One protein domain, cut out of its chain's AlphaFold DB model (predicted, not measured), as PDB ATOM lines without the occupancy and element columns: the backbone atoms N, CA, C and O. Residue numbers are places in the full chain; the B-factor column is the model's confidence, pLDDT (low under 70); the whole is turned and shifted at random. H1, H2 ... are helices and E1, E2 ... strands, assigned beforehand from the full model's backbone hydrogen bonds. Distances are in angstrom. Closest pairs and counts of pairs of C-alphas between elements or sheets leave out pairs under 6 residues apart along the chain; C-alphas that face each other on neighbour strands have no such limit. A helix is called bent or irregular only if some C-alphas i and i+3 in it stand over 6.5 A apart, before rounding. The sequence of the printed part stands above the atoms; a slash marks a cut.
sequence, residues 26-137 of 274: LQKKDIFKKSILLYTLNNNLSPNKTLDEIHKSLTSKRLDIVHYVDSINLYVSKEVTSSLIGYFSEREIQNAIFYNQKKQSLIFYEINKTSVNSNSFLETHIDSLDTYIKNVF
ATOM      1  N   LEU A  26       5.122  12.745 125.064       47.31
ATOM      2  CA  LEU A  26       4.179  13.640 125.744       47.31
ATOM      3  C   LEU A  26       4.619  14.002 127.171       47.31
ATOM      4  O   LEU A  26       4.246  15.070 127.659       47.31
ATOM      5  N   GLN A  27       5.417  13.158 127.838       47.19
ATOM      6  CA  GLN A  27       5.908  13.426 129.195       47.19
ATOM      7  C   GLN A  27       7.017  14.487 129.260       47.19
ATOM      8  O   GLN A  27       7.132  15.159 130.282       47.19
ATOM      9  N   LYS A  28       7.782  14.723 128.185       53.84
ATOM     10  CA  LYS A  28       8.737  15.842 128.123       53.84
ATOM     11  C   LYS A  28       8.186  16.977 127.248       53.84
ATOM     12  O   LYS A  28       8.656  17.203 126.138       53.84
ATOM     13  N   LYS A  29       7.260  17.789 127.770       54.69
ATOM     14  CA  LYS A  29       6.968  19.122 127.184       54.69
ATOM     15  C   LYS A  29       8.239  19.971 126.975       54.69
ATOM     16  O   LYS A  29       8.258  20.844 126.114       54.69
ATOM     17  N   ASP A  30       9.309  19.659 127.708       60.56
ATOM     18  CA  ASP A  30      10.630  20.282 127.617       60.56
ATOM     19  C   ASP A  30      11.453  19.930 126.361       60.56
ATOM     20  O   ASP A  30      12.453  20.602 126.118       60.56
ATOM     21  N   ILE A  31      11.076  18.947 125.521       62.59
ATOM     22  CA  ILE A  31      11.887  18.585 124.325       62.59
ATOM     23  C   ILE A  31      11.999  19.710 123.284       62.59
ATOM     24  O   ILE A  31      12.847  19.669 122.391       62.59
ATOM     25  N   PHE A  32      11.134  20.718 123.392       66.12
ATOM     26  CA  PHE A  32      11.108  21.897 122.528       66.12
ATOM     27  C   PHE A  32      11.618  23.166 123.218       66.12
ATOM     28  O   PHE A  32      11.531  24.247 122.637       66.12
ATOM     29  N   LYS A  33      12.098  23.060 124.461       72.81
ATOM     30  CA  LYS A  33      12.699  24.180 125.182       72.81
ATOM     31  C   LYS A  33      14.164  24.296 124.776       72.81
ATOM     32  O   LYS A  33      14.890  23.301 124.855       72.81
ATOM     33  N   LYS A  34      14.590  25.502 124.381       81.88
ATOM     34  CA  LYS A  34      15.941  25.788 123.880       81.88
ATOM     35  C   LYS A  34      16.425  24.705 122.915       81.88
ATOM     36  O   LYS A  34      17.436  24.041 123.158       81.88
ATOM     37  N   SER A  35      15.663  24.496 121.849       86.44
ATOM     38  CA  SER A  35      15.951  23.462 120.863       86.44
ATOM     39  C   SER A  35      16.585  24.058 119.618       86.44
ATOM     40  O   SER A  35      16.326  25.201 119.235       86.44
ATOM     41  N   ILE A  36      17.404  23.261 118.945       89.94
ATOM     42  CA  ILE A  36      17.837  23.550 117.582       89.94
ATOM     43  C   ILE A  36      17.031  22.717 116.591       89.94
ATOM     44  O   ILE A  36      16.752  21.542 116.847       89.94
ATOM     45  N   LEU A  37      16.676  23.306 115.450       91.50
ATOM     46  CA  LEU A  37      16.096  22.565 114.336       91.50
ATOM     47  C   LEU A  37      17.188  22.224 113.318       91.50
ATOM     48  O   LEU A  37      17.667  23.084 112.575       91.50
ATOM     49  N   LEU A  38      17.548  20.946 113.259       91.94
ATOM     50  CA  LEU A  38      18.330  20.379 112.170       91.94
ATOM     51  C   LEU A  38      17.359  19.989 111.057       91.94
ATOM     52  O   LEU A  38      16.396  19.273 111.315       91.94
ATOM     53  N   TYR A  39      17.582  20.419 109.822       91.69
ATOM     54  CA  TYR A  39      16.627  20.141 108.749       91.69
ATOM     55  C   TYR A  39      17.266  19.513 107.513       91.69
ATOM     56  O   TYR A  39      18.418  19.765 107.165       91.69
ATOM     57  N   THR A  40      16.480  18.706 106.811       90.06
ATOM     58  CA  THR A  40      16.694  18.332 105.412       90.06
ATOM     59  C   THR A  40      15.428  18.695 104.654       90.06
ATOM     60  O   THR A  40      14.399  18.036 104.816       90.06
ATOM     61  N   LEU A  41      15.503  19.748 103.842       87.81
ATOM     62  CA  LEU A  41      14.422  20.117 102.933       87.81
ATOM     63  C   LEU A  41      14.547  19.316 101.636       87.81
ATOM     64  O   LEU A  41      15.633  18.852 101.275       87.81
ATOM     65  N   ASN A  42      13.434  19.164 100.923       79.56
ATOM     66  CA  ASN A  42      13.491  18.716  99.531       79.56
ATOM     67  C   ASN A  42      14.235  19.762  98.684       79.56
ATOM     68  O   ASN A  42      14.401  20.890  99.143       79.56
ATOM     69  N   ASN A  43      14.691  19.396  97.474       64.50
ATOM     70  CA  ASN A  43      15.301  20.327  96.509       64.50
ATOM     71  C   ASN A  43      14.327  21.486  96.224       64.50
ATOM     72  O   ASN A  43      13.518  21.433  95.302       64.50
ATOM     73  N   ASN A  44      14.371  22.507  97.074       60.88
ATOM     74  CA  ASN A  44      13.414  23.591  97.103       60.88
ATOM     75  C   ASN A  44      14.070  24.799  96.463       60.88
ATOM     76  O   ASN A  44      15.093  25.290  96.928       60.88
ATOM     77  N   LEU A  45      13.408  25.325  95.439       59.75
ATOM     78  CA  LEU A  45      13.771  26.577  94.781       59.75
ATOM     79  C   LEU A  45      13.654  27.798  95.727       59.75
ATOM     80  O   LEU A  45      14.094  28.885  95.376       59.75
ATOM     81  N   SER A  46      13.059  27.646  96.923       74.44
ATOM     82  CA  SER A  46      12.857  28.728  97.907       74.44
ATOM     83  C   SER A  46      12.977  28.265  99.379       74.44
ATOM     84  O   SER A  46      11.998  28.303 100.128       74.44
ATOM     85  N   PRO A  47      14.172  27.854  99.846       81.31
ATOM     86  CA  PRO A  47      14.363  27.316 101.199       81.31
ATOM     87  C   PRO A  47      13.930  28.291 102.303       81.31
ATOM     88  O   PRO A  47      13.329  27.868 103.284       81.31
ATOM     89  N   ASN A  48      14.135  29.600 102.115       86.00
ATOM     90  CA  ASN A  48      13.732  30.623 103.085       86.00
ATOM     91  C   ASN A  48      12.218  30.630 103.336       86.00
ATOM     92  O   ASN A  48      11.793  30.679 104.485       86.00
ATOM     93  N   LYS A  49      11.403  30.506 102.280       87.31
ATOM     94  CA  LYS A  49       9.940  30.468 102.413       87.31
ATOM     95  C   LYS A  49       9.495  29.231 103.193       87.31
ATOM     96  O   LYS A  49       8.658  29.333 104.084       87.31
ATOM     97  N   THR A  50      10.079  28.073 102.885       88.44
ATOM     98  CA  THR A  50       9.781  26.831 103.609       88.44
ATOM     99  C   THR A  50      10.175  26.934 105.083       88.44
ATOM    100  O   THR A  50       9.421  26.501 105.950       88.44
ATOM    101  N   LEU A  51      11.332  27.531 105.388       90.69
ATOM    102  CA  LEU A  51      11.760  27.755 106.770       90.69
ATOM    103  C   LEU A  51      10.846  28.740 107.505       90.69
ATOM    104  O   LEU A  51      10.544  28.498 108.670       90.69
ATOM    105  N   ASP A  52      10.361  29.792 106.842       90.81
ATOM    106  CA  ASP A  52       9.393  30.729 107.425       90.81
ATOM    107  C   ASP A  52       8.076  30.027 107.797       90.81
ATOM    108  O   ASP A  52       7.521  30.276 108.868       90.81
ATOM    109  N   GLU A  53       7.572  29.137 106.939       89.06
ATOM    110  CA  GLU A  53       6.361  28.343 107.200       89.06
ATOM    111  C   GLU A  53       6.562  27.385 108.384       89.06
ATOM    112  O   GLU A  53       5.763  27.381 109.324       89.06
ATOM    113  N   ILE A  54       7.677  26.647 108.392       88.88
ATOM    114  CA  ILE A  54       8.070  25.761 109.498       88.88
ATOM    115  C   ILE A  54       8.189  26.546 110.808       88.88
ATOM    116  O   ILE A  54       7.664  26.128 111.841       88.88
ATOM    117  N   HIS A  55       8.864  27.696 110.773       89.12
ATOM    118  CA  HIS A  55       9.069  28.541 111.939       89.12
ATOM    119  C   HIS A  55       7.748  29.065 112.495       89.12
ATOM    120  O   HIS A  55       7.514  28.945 113.695       89.12
ATOM    121  N   LYS A  56       6.844  29.560 111.640       87.06
ATOM    122  CA  LYS A  56       5.494  29.979 112.053       87.06
ATOM    123  C   LYS A  56       4.713  28.837 112.691       87.06
ATOM    124  O   LYS A  56       4.072  29.039 113.718       87.06
ATOM    125  N   SER A  57       4.785  27.639 112.116       84.06
ATOM    126  CA  SER A  57       4.093  26.468 112.654       84.06
ATOM    127  C   SER A  57       4.595  26.102 114.054       84.06
ATOM    128  O   SER A  57       3.801  26.010 114.994       84.06
ATOM    129  N   LEU A  58       5.918  26.016 114.234       82.31
ATOM    130  CA  LEU A  58       6.547  25.702 115.521       82.31
ATOM    131  C   LEU A  58       6.287  26.799 116.571       82.31
ATOM    132  O   LEU A  58       5.868  26.515 117.694       82.31
ATOM    133  N   THR A  59       6.456  28.068 116.199       80.06
ATOM    134  CA  THR A  59       6.267  29.207 117.113       80.06
ATOM    135  C   THR A  59       4.801  29.473 117.455       80.06
ATOM    136  O   THR A  59       4.525  29.947 118.557       80.06
ATOM    137  N   SER A  60       3.838  29.082 116.604       78.31
ATOM    138  CA  SER A  60       2.397  29.150 116.925       78.31
ATOM    139  C   SER A  60       2.018  28.344 118.174       78.31
ATOM    140  O   SER A  60       1.006  28.624 118.819       78.31
ATOM    141  N   LYS A  61       2.847  27.358 118.539       73.19
ATOM    142  CA  LYS A  61       2.723  26.549 119.757       73.19
ATOM    143  C   LYS A  61       3.768  26.900 120.818       73.19
ATOM    144  O   LYS A  61       3.992  26.113 121.731       73.19
ATOM    145  N   ARG A  62       4.383  28.086 120.710       72.00
ATOM    146  CA  ARG A  62       5.420  28.616 121.610       72.00
ATOM    147  C   ARG A  62       6.627  27.686 121.790       72.00
ATOM    148  O   ARG A  62       7.240  27.671 122.855       72.00
ATOM    149  N   LEU A  63       6.963  26.916 120.752       76.81
ATOM    150  CA  LEU A  63       8.170  26.092 120.743       76.81
ATOM    151  C   LEU A  63       9.394  26.993 120.584       76.81
ATOM    152  O   LEU A  63       9.433  27.854 119.702       76.81
ATOM    153  N   ASP A  64      10.377  26.786 121.450       78.62
ATOM    154  CA  ASP A  64      11.566  27.621 121.556       78.62
ATOM    155  C   ASP A  64      12.673  27.053 120.665       78.62
ATOM    156  O   ASP A  64      13.506  26.244 121.083       78.62
ATOM    157  N   ILE A  65      12.625  27.445 119.391       86.12
ATOM    158  CA  ILE A  65      13.647  27.104 118.405       86.12
ATOM    159  C   ILE A  65      14.656  28.243 118.328       86.12
ATOM    160  O   ILE A  65      14.363  29.304 117.776       86.12
ATOM    161  N   VAL A  66      15.857  27.995 118.846       86.44
ATOM    162  CA  VAL A  66      16.928  28.996 118.914       86.44
ATOM    163  C   VAL A  66      17.555  29.207 117.538       86.44
ATOM    164  O   VAL A  66      17.777  30.337 117.122       86.44
ATOM    165  N   HIS A  67      17.833  28.115 116.821       90.69
ATOM    166  CA  HIS A  67      18.507  28.163 115.527       90.69
ATOM    167  C   HIS A  67      18.036  27.083 114.561       90.69
ATOM    168  O   HIS A  67      17.507  26.039 114.952       90.69
ATOM    169  N   TYR A  68      18.307  27.341 113.286       92.94
ATOM    170  CA  TYR A  68      18.059  26.450 112.165       92.94
ATOM    171  C   TYR A  68      19.387  26.098 111.494       92.94
ATOM    172  O   TYR A  68      20.214  26.975 111.234       92.94
ATOM    173  N   VAL A  69      19.601  24.819 111.202       92.31
ATOM    174  CA  VAL A  69      20.821  24.342 110.536       92.31
ATOM    175  C   VAL A  69      20.434  23.299 109.506       92.31
ATOM    176  O   VAL A  69      19.762  22.324 109.843       92.31
ATOM    177  N   ASP A  70      20.878  23.463 108.255       92.12
ATOM    178  CA  ASP A  70      20.813  22.342 107.319       92.12
ATOM    179  C   ASP A  70      21.669  21.216 107.898       92.12
ATOM    180  O   ASP A  70      22.862  21.384 108.133       92.12
ATOM    181  N   SER A  71      21.051  20.073 108.155       90.44
ATOM    182  CA  SER A  71      21.687  18.918 108.793       90.44
ATOM    183  C   SER A  71      22.996  18.472 108.142       90.44
ATOM    184  O   SER A  71      23.859  17.956 108.849       90.44
ATOM    185  N   ILE A  72      23.191  18.710 106.839       90.88
ATOM    186  CA  ILE A  72      24.469  18.417 106.177       90.88
ATOM    187  C   ILE A  72      25.620  19.258 106.750       90.88
ATOM    188  O   ILE A  72      26.737  18.767 106.877       90.88
ATOM    189  N   ASN A  73      25.337  20.491 107.182       93.62
ATOM    190  CA  ASN A  73      26.327  21.423 107.721       93.62
ATOM    191  C   ASN A  73      26.849  21.013 109.103       93.62
ATOM    192  O   ASN A  73      27.928  21.447 109.503       93.62
ATOM    193  N   LEU A  74      26.117  20.159 109.827       90.06
ATOM    194  CA  LEU A  74      26.554  19.642 111.122       90.06
ATOM    195  C   LEU A  74      27.734  18.667 110.989       90.06
ATOM    196  O   LEU A  74      28.555  18.580 111.899       90.06
ATOM    197  N   TYR A  75      27.831  17.966 109.857       88.31
ATOM    198  CA  TYR A  75      28.771  16.861 109.630       88.31
ATOM    199  C   TYR A  75      29.824  17.180 108.558       88.31
ATOM    200  O   TYR A  75      30.366  16.278 107.926       88.31
ATOM    201  N   VAL A  76      30.120  18.466 108.353       93.00
ATOM    202  CA  VAL A  76      31.108  18.927 107.363       93.00
ATOM    203  C   VAL A  76      32.515  18.412 107.678       93.00
ATOM    204  O   VAL A  76      33.240  18.013 106.775       93.00
ATOM    205  N   SER A  77      32.916  18.469 108.951       90.25
ATOM    206  CA  SER A  77      34.184  17.946 109.472       90.25
ATOM    207  C   SER A  77      34.109  17.815 110.995       90.25
ATOM    208  O   SER A  77      33.283  18.476 111.629       90.25
ATOM    209  N   LYS A  78      35.012  17.033 111.603       88.19
ATOM    210  CA  LYS A  78      35.112  16.900 113.071       88.19
ATOM    211  C   LYS A  78      35.271  18.256 113.770       88.19
ATOM    212  O   LYS A  78      34.665  18.489 114.816       88.19
ATOM    213  N   GLU A  79      36.056  19.162 113.182       90.12
ATOM    214  CA  GLU A  79      36.272  20.517 113.702       90.12
ATOM    215  C   GLU A  79      34.979  21.346 113.677       90.12
ATOM    216  O   GLU A  79      34.627  21.979 114.675       90.12
ATOM    217  N   VAL A  80      34.230  21.295 112.569       93.50
ATOM    218  CA  VAL A  80      32.936  21.983 112.438       93.50
ATOM    219  C   VAL A  80      31.919  21.432 113.431       93.50
ATOM    220  O   VAL A  80      31.289  22.214 114.143       93.50
ATOM    221  N   THR A  81      31.783  20.107 113.520       90.88
ATOM    222  CA  THR A  81      30.860  19.459 114.458       90.88
ATOM    223  C   THR A  81      31.170  19.876 115.896       90.88
ATOM    224  O   THR A  81      30.275  20.311 116.617       90.88
ATOM    225  N   SER A  82      32.447  19.833 116.288       90.12
ATOM    226  CA  SER A  82      32.888  20.223 117.635       90.12
ATOM    227  C   SER A  82      32.619  21.704 117.923       90.12
ATOM    228  O   SER A  82      32.136  22.045 119.000       90.12
ATOM    229  N   SER A  83      32.874  22.582 116.948       92.69
ATOM    230  CA  SER A  83      32.595  24.019 117.052       92.69
ATOM    231  C   SER A  83      31.104  24.304 117.256       92.69
ATOM    232  O   SER A  83      30.734  25.073 118.145       92.69
ATOM    233  N   LEU A  84      30.236  23.652 116.475       92.62
ATOM    234  CA  LEU A  84      28.785  23.808 116.590       92.62
ATOM    235  C   LEU A  84      28.259  23.281 117.931       92.62
ATOM    236  O   LEU A  84      27.459  23.960 118.567       92.62
ATOM    237  N   ILE A  85      28.740  22.126 118.401       89.50
ATOM    238  CA  ILE A  85      28.367  21.586 119.721       89.50
ATOM    239  C   ILE A  85      28.793  22.535 120.846       89.50
ATOM    240  O   ILE A  85      28.001  22.799 121.750       89.50
ATOM    241  N   GLY A  86      30.010  23.089 120.775       90.75
ATOM    242  CA  GLY A  86      30.479  24.094 121.729       90.75
ATOM    243  C   GLY A  86      29.557  25.315 121.763       90.75
ATOM    244  O   GLY A  86      29.088  25.705 122.831       90.75
ATOM    245  N   TYR A  87      29.197  25.836 120.587       91.75
ATOM    246  CA  TYR A  87      28.239  26.936 120.458       91.75
ATOM    247  C   TYR A  87      26.860  26.594 121.052       91.75
ATOM    248  O   TYR A  87      26.274  27.404 121.772       91.75
ATOM    249  N   PHE A  88      26.337  25.391 120.803       89.75
ATOM    250  CA  PHE A  88      25.055  24.954 121.370       89.75
ATOM    251  C   PHE A  88      25.111  24.862 122.896       89.75
ATOM    252  O   PHE A  88      24.181  25.316 123.566       89.75
ATOM    253  N   SER A  89      26.216  24.355 123.447       88.38
ATOM    254  CA  SER A  89      26.432  24.297 124.893       88.38
ATOM    255  C   SER A  89      26.502  25.690 125.524       88.38
ATOM    256  O   SER A  89      25.920  25.888 126.588       88.38
ATOM    257  N   GLU A  90      27.186  26.654 124.899       89.44
ATOM    258  CA  GLU A  90      27.256  28.049 125.376       89.44
ATOM    259  C   GLU A  90      25.879  28.727 125.389       89.44
ATOM    260  O   GLU A  90      25.596  29.569 126.240       89.44
ATOM    261  N   ARG A  91      25.000  28.339 124.459       87.00
ATOM    262  CA  ARG A  91      23.614  28.822 124.364       87.00
ATOM    263  C   ARG A  91      22.629  28.051 125.248       87.00
ATOM    264  O   ARG A  91      21.437  28.361 125.229       87.00
ATOM    265  N   GLU A  92      23.112  27.074 126.017       86.50
ATOM    266  CA  GLU A  92      22.303  26.173 126.845       86.50
ATOM    267  C   GLU A  92      21.224  25.427 126.040       86.50
ATOM    268  O   GLU A  92      20.124  25.175 126.538       86.50
ATOM    269  N   ILE A  93      21.518  25.101 124.780       86.81
ATOM    270  CA  ILE A  93      20.642  24.276 123.947       86.81
ATOM    271  C   ILE A  93      20.721  22.841 124.467       86.81
ATOM    272  O   ILE A  93      21.808  22.279 124.597       86.81
ATOM    273  N   GLN A  94      19.564  22.251 124.758       80.12
ATOM    274  CA  GLN A  94      19.476  20.919 125.370       80.12
ATOM    275  C   GLN A  94      19.027  19.847 124.377       80.12
ATOM    276  O   GLN A  94      19.381  18.677 124.516       80.12
ATOM    277  N   ASN A  95      18.270  20.244 123.353       84.31
ATOM    278  CA  ASN A  95      17.606  19.319 122.446       84.31
ATOM    279  C   ASN A  95      17.892  19.678 120.984       84.31
ATOM    280  O   ASN A  95      17.933  20.854 120.609       84.31
ATOM    281  N   ALA A  96      18.019  18.660 120.139       87.62
ATOM    282  CA  ALA A  96      17.981  18.803 118.690       87.62
ATOM    283  C   ALA A  96      16.749  18.099 118.133       87.62
ATOM    284  O   ALA A  96      16.457  16.952 118.473       87.62
ATOM    285  N   ILE A  97      16.060  18.783 117.230       88.50
ATOM    286  CA  ILE A  97      14.940  18.236 116.476       88.50
ATOM    287  C   ILE A  97      15.415  18.125 115.038       88.50
ATOM    288  O   ILE A  97      15.716  19.130 114.397       88.50
ATOM    289  N   PHE A  98      15.509  16.906 114.534       89.75
ATOM    290  CA  PHE A  98      15.835  16.645 113.148       89.75
ATOM    291  C   PHE A  98      14.560  16.468 112.332       89.75
ATOM    292  O   PHE A  98      13.840  15.487 112.494       89.75
ATOM    293  N   TYR A  99      14.298  17.418 111.442       90.31
ATOM    294  CA  TYR A  99      13.188  17.384 110.504       90.31
ATOM    295  C   TYR A  99      13.661  16.957 109.116       90.31
ATOM    296  O   TYR A  99      14.400  17.677 108.439       90.31
ATOM    297  N   ASN A 100      13.197  15.794 108.666       89.62
ATOM    298  CA  ASN A 100      13.445  15.302 107.319       89.62
ATOM    299  C   ASN A 100      12.164  15.400 106.491       89.62
ATOM    300  O   ASN A 100      11.273  14.555 106.600       89.62
ATOM    301  N   GLN A 101      12.093  16.416 105.631       88.06
ATOM    302  CA  GLN A 101      10.922  16.663 104.794       88.06
ATOM    303  C   GLN A 101      10.689  15.534 103.781       88.06
ATOM    304  O   GLN A 101       9.546  15.149 103.552       88.06
ATOM    305  N   LYS A 102      11.758  14.967 103.204       87.06
ATOM    306  CA  LYS A 102      11.664  13.899 102.193       87.06
ATOM    307  C   LYS A 102      11.065  12.621 102.763       87.06
ATOM    308  O   LYS A 102      10.235  11.987 102.126       87.06
ATOM    309  N   LYS A 103      11.529  12.231 103.950       87.56
ATOM    310  CA  LYS A 103      11.075  11.020 104.649       87.56
ATOM    311  C   LYS A 103       9.860  11.267 105.542       87.56
ATOM    312  O   LYS A 103       9.451  10.345 106.239       87.56
ATOM    313  N   GLN A 104       9.375  12.509 105.579       88.31
ATOM    314  CA  GLN A 104       8.330  12.993 106.476       88.31
ATOM    315  C   GLN A 104       8.511  12.439 107.899       88.31
ATOM    316  O   GLN A 104       7.693  11.687 108.423       88.31
ATOM    317  N   SER A 105       9.659  12.742 108.501       87.81
ATOM    318  CA  SER A 105      10.019  12.241 109.831       87.81
ATOM    319  C   SER A 105      10.576  13.344 110.716       87.81
ATOM    320  O   SER A 105      11.201  14.300 110.241       87.81
ATOM    321  N   LEU A 106      10.331  13.181 112.014       87.00
ATOM    322  CA  LEU A 106      10.942  13.949 113.085       87.00
ATOM    323  C   LEU A 106      11.717  12.999 113.985       87.00
ATOM    324  O   LEU A 106      11.176  11.993 114.446       87.00
ATOM    325  N   ILE A 107      12.970  13.343 114.242       86.19
ATOM    326  CA  ILE A 107      13.836  12.602 115.152       86.19
ATOM    327  C   ILE A 107      14.325  13.556 116.229       86.19
ATOM    328  O   ILE A 107      14.730  14.676 115.927       86.19
ATOM    329  N   PHE A 108      14.281  13.122 117.479       84.25
ATOM    330  CA  PHE A 108      14.640  13.944 118.620       84.25
ATOM    331  C   PHE A 108      15.874  13.386 119.317       84.25
ATOM    332  O   PHE A 108      15.963  12.186 119.600       84.25
ATOM    333  N   TYR A 109      16.811  14.287 119.601       83.00
ATOM    334  CA  TYR A 109      18.087  13.981 120.232       83.00
ATOM    335  C   TYR A 109      18.332  14.901 121.418       83.00
ATOM    336  O   TYR A 109      17.986  16.084 121.389       83.00
ATOM    337  N   GLU A 110      18.998  14.365 122.433       81.06
ATOM    338  CA  GLU A 110      19.633  15.187 123.457       81.06
ATOM    339  C   GLU A 110      20.998  15.650 122.938       81.06
ATOM    340  O   GLU A 110      21.775  14.865 122.376       81.06
ATOM    341  N   ILE A 111      21.289  16.938 123.115       78.00
ATOM    342  CA  ILE A 111      22.620  17.481 122.855       78.00
ATOM    343  C   ILE A 111      23.421  17.356 124.150       78.00
ATOM    344  O   ILE A 111      23.134  18.023 125.142       78.00
ATOM    345  N   ASN A 112      24.448  16.509 124.135       69.19
ATOM    346  CA  ASN A 112      25.483  16.520 125.160       69.19
ATOM    347  C   ASN A 112      26.547  17.568 124.782       69.19
ATOM    348  O   ASN A 112      26.802  17.824 123.604       69.19
ATOM    349  N   LYS A 113      27.237  18.124 125.782       64.75
ATOM    350  CA  LYS A 113      28.358  19.064 125.620       64.75
ATOM    351  C   LYS A 113      29.492  18.526 124.739       64.75
ATOM    352  O   LYS A 113      30.335  19.295 124.298       64.75
ATOM    353  N   THR A 114      29.536  17.214 124.512       61.03
ATOM    354  CA  THR A 114      30.572  16.533 123.726       61.03
ATOM    355  C   THR A 114      30.082  15.997 122.382       61.03
ATOM    356  O   THR A 114      30.907  15.685 121.528       61.03
ATOM    357  N   SER A 115      28.769  15.838 122.184       66.00
ATOM    358  CA  SER A 115      28.188  15.232 120.979       66.00
ATOM    359  C   SER A 115      26.669  15.394 120.929       66.00
ATOM    360  O   SER A 115      25.998  15.481 121.955       66.00
ATOM    361  N   VAL A 116      26.102  15.349 119.723       66.12
ATOM    362  CA  VAL A 116      24.692  14.969 119.573       66.12
ATOM    363  C   VAL A 116      24.603  13.481 119.910       66.12
ATOM    364  O   VAL A 116      25.355  12.689 119.335       66.12
ATOM    365  N   ASN A 117      23.763  13.099 120.877       63.16
ATOM    366  CA  ASN A 117      23.606  11.693 121.249       63.16
ATOM    367  C   ASN A 117      23.211  10.884 120.003       63.16
ATOM    368  O   ASN A 117      22.274  11.260 119.303       63.16
ATOM    369  N   SER A 118      23.930   9.800 119.705       62.09
ATOM    370  CA  SER A 118      23.640   8.960 118.537       62.09
ATOM    371  C   SER A 118      22.302   8.238 118.665       62.09
ATOM    372  O   SER A 118      21.684   7.905 117.657       62.09
ATOM    373  N   ASN A 119      21.853   8.001 119.899       67.12
ATOM    374  CA  ASN A 119      20.585   7.347 120.161       67.12
ATOM    375  C   ASN A 119      19.496   8.415 120.209       67.12
ATOM    376  O   ASN A 119      19.432   9.218 121.145       67.12
ATOM    377  N   SER A 120      18.644   8.419 119.185       75.56
ATOM    378  CA  SER A 120      17.401   9.171 119.237       75.56
ATOM    379  C   SER A 120      16.574   8.662 120.412       75.56
ATOM    380  O   SER A 120      16.444   7.457 120.632       75.56
ATOM    381  N   PHE A 121      16.018   9.580 121.197       76.81
ATOM    382  CA  PHE A 121      15.069   9.184 122.237       76.81
ATOM    383  C   PHE A 121      13.645   9.074 121.678       76.81
ATOM    384  O   PHE A 121      12.766   8.515 122.330       76.81
ATOM    385  N   LEU A 122      13.408   9.618 120.478       76.19
ATOM    386  CA  LEU A 122      12.148   9.508 119.758       76.19
ATOM    387  C   LEU A 122      12.373   9.660 118.254       76.19
ATOM    388  O   LEU A 122      13.023  10.602 117.804       76.19
ATOM    389  N   GLU A 123      11.750   8.782 117.480       82.50
ATOM    390  CA  GLU A 123      11.575   8.927 116.040       82.50
ATOM    391  C   GLU A 123      10.095   8.743 115.708       82.50
ATOM    392  O   GLU A 123       9.437   7.826 116.204       82.50
ATOM    393  N   THR A 124       9.556   9.643 114.889       79.81
ATOM    394  CA  THR A 124       8.160   9.598 114.464       79.81
ATOM    395  C   THR A 124       8.045   9.925 112.986       79.81
ATOM    396  O   THR A 124       8.568  10.932 112.504       79.81
ATOM    397  N   HIS A 125       7.302   9.088 112.270       86.00
ATOM    398  CA  HIS A 125       6.791   9.436 110.952       86.00
ATOM    399  C   HIS A 125       5.618  10.401 111.113       86.00
ATOM    400  O   HIS A 125       4.830  10.280 112.056       86.00
ATOM    401  N   ILE A 126       5.539  11.387 110.230       81.19
ATOM    402  CA  ILE A 126       4.546  12.457 110.269       81.19
ATOM    403  C   ILE A 126       3.937  12.624 108.882       81.19
ATOM    404  O   ILE A 126       4.656  12.588 107.897       81.19
ATOM    405  N   ASP A 127       2.631  12.859 108.781       80.38
ATOM    406  CA  ASP A 127       2.027  13.200 107.482       80.38
ATOM    407  C   ASP A 127       2.487  14.595 107.034       80.38
ATOM    408  O   ASP A 127       2.870  14.837 105.889       80.38
ATOM    409  N   SER A 128       2.478  15.533 107.982       80.81
ATOM    410  CA  SER A 128       3.044  16.869 107.843       80.81
ATOM    411  C   SER A 128       3.469  17.409 109.208       80.81
ATOM    412  O   SER A 128       2.954  16.974 110.246       80.81
ATOM    413  N   LEU A 129       4.391  18.375 109.211       80.56
ATOM    414  CA  LEU A 129       4.838  19.031 110.438       80.56
ATOM    415  C   LEU A 129       3.669  19.739 111.139       80.56
ATOM    416  O   LEU A 129       3.485  19.582 112.343       80.56
ATOM    417  N   ASP A 130       2.830  20.433 110.372       77.88
ATOM    418  CA  ASP A 130       1.640  21.123 110.874       77.88
ATOM    419  C   ASP A 130       0.645  20.161 111.524       77.88
ATOM    420  O   ASP A 130       0.120  20.443 112.602       77.88
ATOM    421  N   THR A 131       0.379  19.021 110.882       79.25
ATOM    422  CA  THR A 131      -0.526  17.994 111.415       79.25
ATOM    423  C   THR A 131       0.027  17.422 112.716       79.25
ATOM    424  O   THR A 131      -0.706  17.328 113.701       79.25
ATOM    425  N   TYR A 132       1.324  17.096 112.754       79.31
ATOM    426  CA  TYR A 132       1.978  16.598 113.963       79.31
ATOM    427  C   TYR A 132       1.873  17.603 115.115       79.31
ATOM    428  O   TYR A 132       1.399  17.257 116.196       79.31
ATOM    429  N   ILE A 133       2.222  18.866 114.863       75.62
ATOM    430  CA  ILE A 133       2.147  19.942 115.857       75.62
ATOM    431  C   ILE A 133       0.705  20.129 116.354       75.62
ATOM    432  O   ILE A 133       0.477  20.231 117.558       75.62
ATOM    433  N   LYS A 134      -0.296  20.129 115.466       74.62
ATOM    434  CA  LYS A 134      -1.712  20.242 115.866       74.62
ATOM    435  C   LYS A 134      -2.171  19.072 116.741       74.62
ATOM    436  O   LYS A 134      -2.922  19.296 117.689       74.62
ATOM    437  N   ASN A 135      -1.720  17.856 116.437       74.25
ATOM    438  CA  ASN A 135      -2.121  16.645 117.151       74.25
ATOM    439  C   ASN A 135      -1.449  16.519 118.524       74.25
ATOM    440  O   ASN A 135      -2.104  16.123 119.489       74.25
ATOM    441  N   VAL A 136      -0.159  16.862 118.618       70.62
ATOM    442  CA  VAL A 136       0.615  16.799 119.869       70.62
ATOM    443  C   VAL A 136       0.232  17.942 120.806       70.62
ATOM    444  O   VAL A 136       0.020  17.724 121.998       70.62
ATOM    445  N   PHE A 137       0.071  19.154 120.270       63.81
ATOM    446  CA  PHE A 137      -0.255  20.352 121.040       63.81
ATOM    447  C   PHE A 137      -1.733  20.703 120.886       63.81
ATOM    448  O   PHE A 137      -2.104  21.679 120.209       63.81
TER     449      PHE A 137
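This is residues 26 to 137 of the 274 residues of an uncharacterized protein of Flammeovirgaceae bacterium (UniProt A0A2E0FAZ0). One twisted sheet of five strands runs through the middle of this domain, with H2 and H5 side by side along one side of it, H4 off on the other side, and the short H3 beside the strands, next to the end of E2 and joined by a tight link to H4. The helices sit loosely on it: H2, H4 and H5 only graze the sheet, H1 grazes it where E3 begins, and residues 44 to 49, of which 47 to 49 belong to H2, stick out free. The printed part has 112 residues, with five named helices and five named strands in the order H1 E1 H2 E2 H3 H4 E3 E4 E5 H5, a mixed class of helices and strands. The sheet runs E2 E1 E3 E4 E5 and is mixed: E2, E1 and E3 are parallel, E4 and E5 antiparallel to their neighbours. The whole is compact, with a radius of gyration of the C-alphas of 13.6 A, and spans 37 by 36 by 22 A.

Begin at H1, residues 29 to 32, and look across to E3, residues 95 to 100: the closest C-alphas are those of Ile 31 and Asn 95, 6.1 A apart. Next comes E1, residues 35 to 40, an inner strand parallel to E3 at 20 degrees, with N 38 and O 97 2.8 A apart. H2, residues 47 to 59, leads on to E2, residues 65 to 70, an edge strand parallel to E1 at 25 degrees, with N 39 and O 69 2.9 A apart. E1, H2 and E2 form a strand-helix-strand unit, two parallel neighbour strands with a helix between, and its crossover is right-handed. H3, residues 71 to 74, is on the sheet at a height over the sheet of 6.4 A, over none of the strands; its closest C-alpha to E1 is that of Ser 71, 5.0 A from that of Leu 38. H4, residues 78 to 90, and H3 only just touch, only at the corner, with 3 pairs of C-alphas within 8 A, the closest being Leu 74 and Thr 81 at 5.5 A. E2, H3, H4 and E3 form a split strand-helix-strand unit, with E1 between its two strands, and its crossover is right-handed too. E4, residues 105 to 112, comes closest to H4 at the C-alphas of Ile 85 and Ile 111, 7.7 A apart. E3 and E4 are a hairpin at 153 degrees, with N 98 and O 107 2.7 A apart. E4 and E5, residues 122 to 125, are a hairpin at 164 degrees, with N 108 and O 122 2.8 A apart; E3, E4 and E5 make a meander, each strand the antiparallel neighbour of the one before. H5, residues 129 to 136, touches residues 54 to 58 of H2, closest at the C-alphas of Ser 57 and Asp 130, 6.1 A; they run the same way at a shallow tilt of 10 degrees. H4 is apart from both H2 and H5. In H2, H4 and H5 every O i to N i+4 pair is within hydrogen-bond range; H1 and H3 are too short for such a pair.

Find C-alpha 29 at (6.968, 19.122, 127.184), where H1 begins; it is only just irregular, with C-alphas 29 and 32 6.8 A apart. E1 then runs 16.3 A, H2 18.0 A and E2 14.0 A, and H3 follows E2 directly. Find C-alpha 78 at (35.112, 16.900, 113.071); from there H4 runs 18.4 A. E3 covers 16.2 A, E4 22.2 A and E5 10.3 A. H5 runs 10.6 A to C-alpha 136 at (0.615, 16.799, 119.869).

The two C-alphas farthest apart, those of Glu 79 and Asn 135, are 38.7 A apart. The printed part has no cut and no long link. The links E1 to H2 and E4 to E5 are short, and the others are tight; in the latter short one, residues 115 to 116 pair antiparallel with residues 111 to 112 of E4. The mean pLDDT of the printed part is 81.2, and the model's confidence is under 70 at residues 26 to 32, 43 to 45, 112 to 119 and 137.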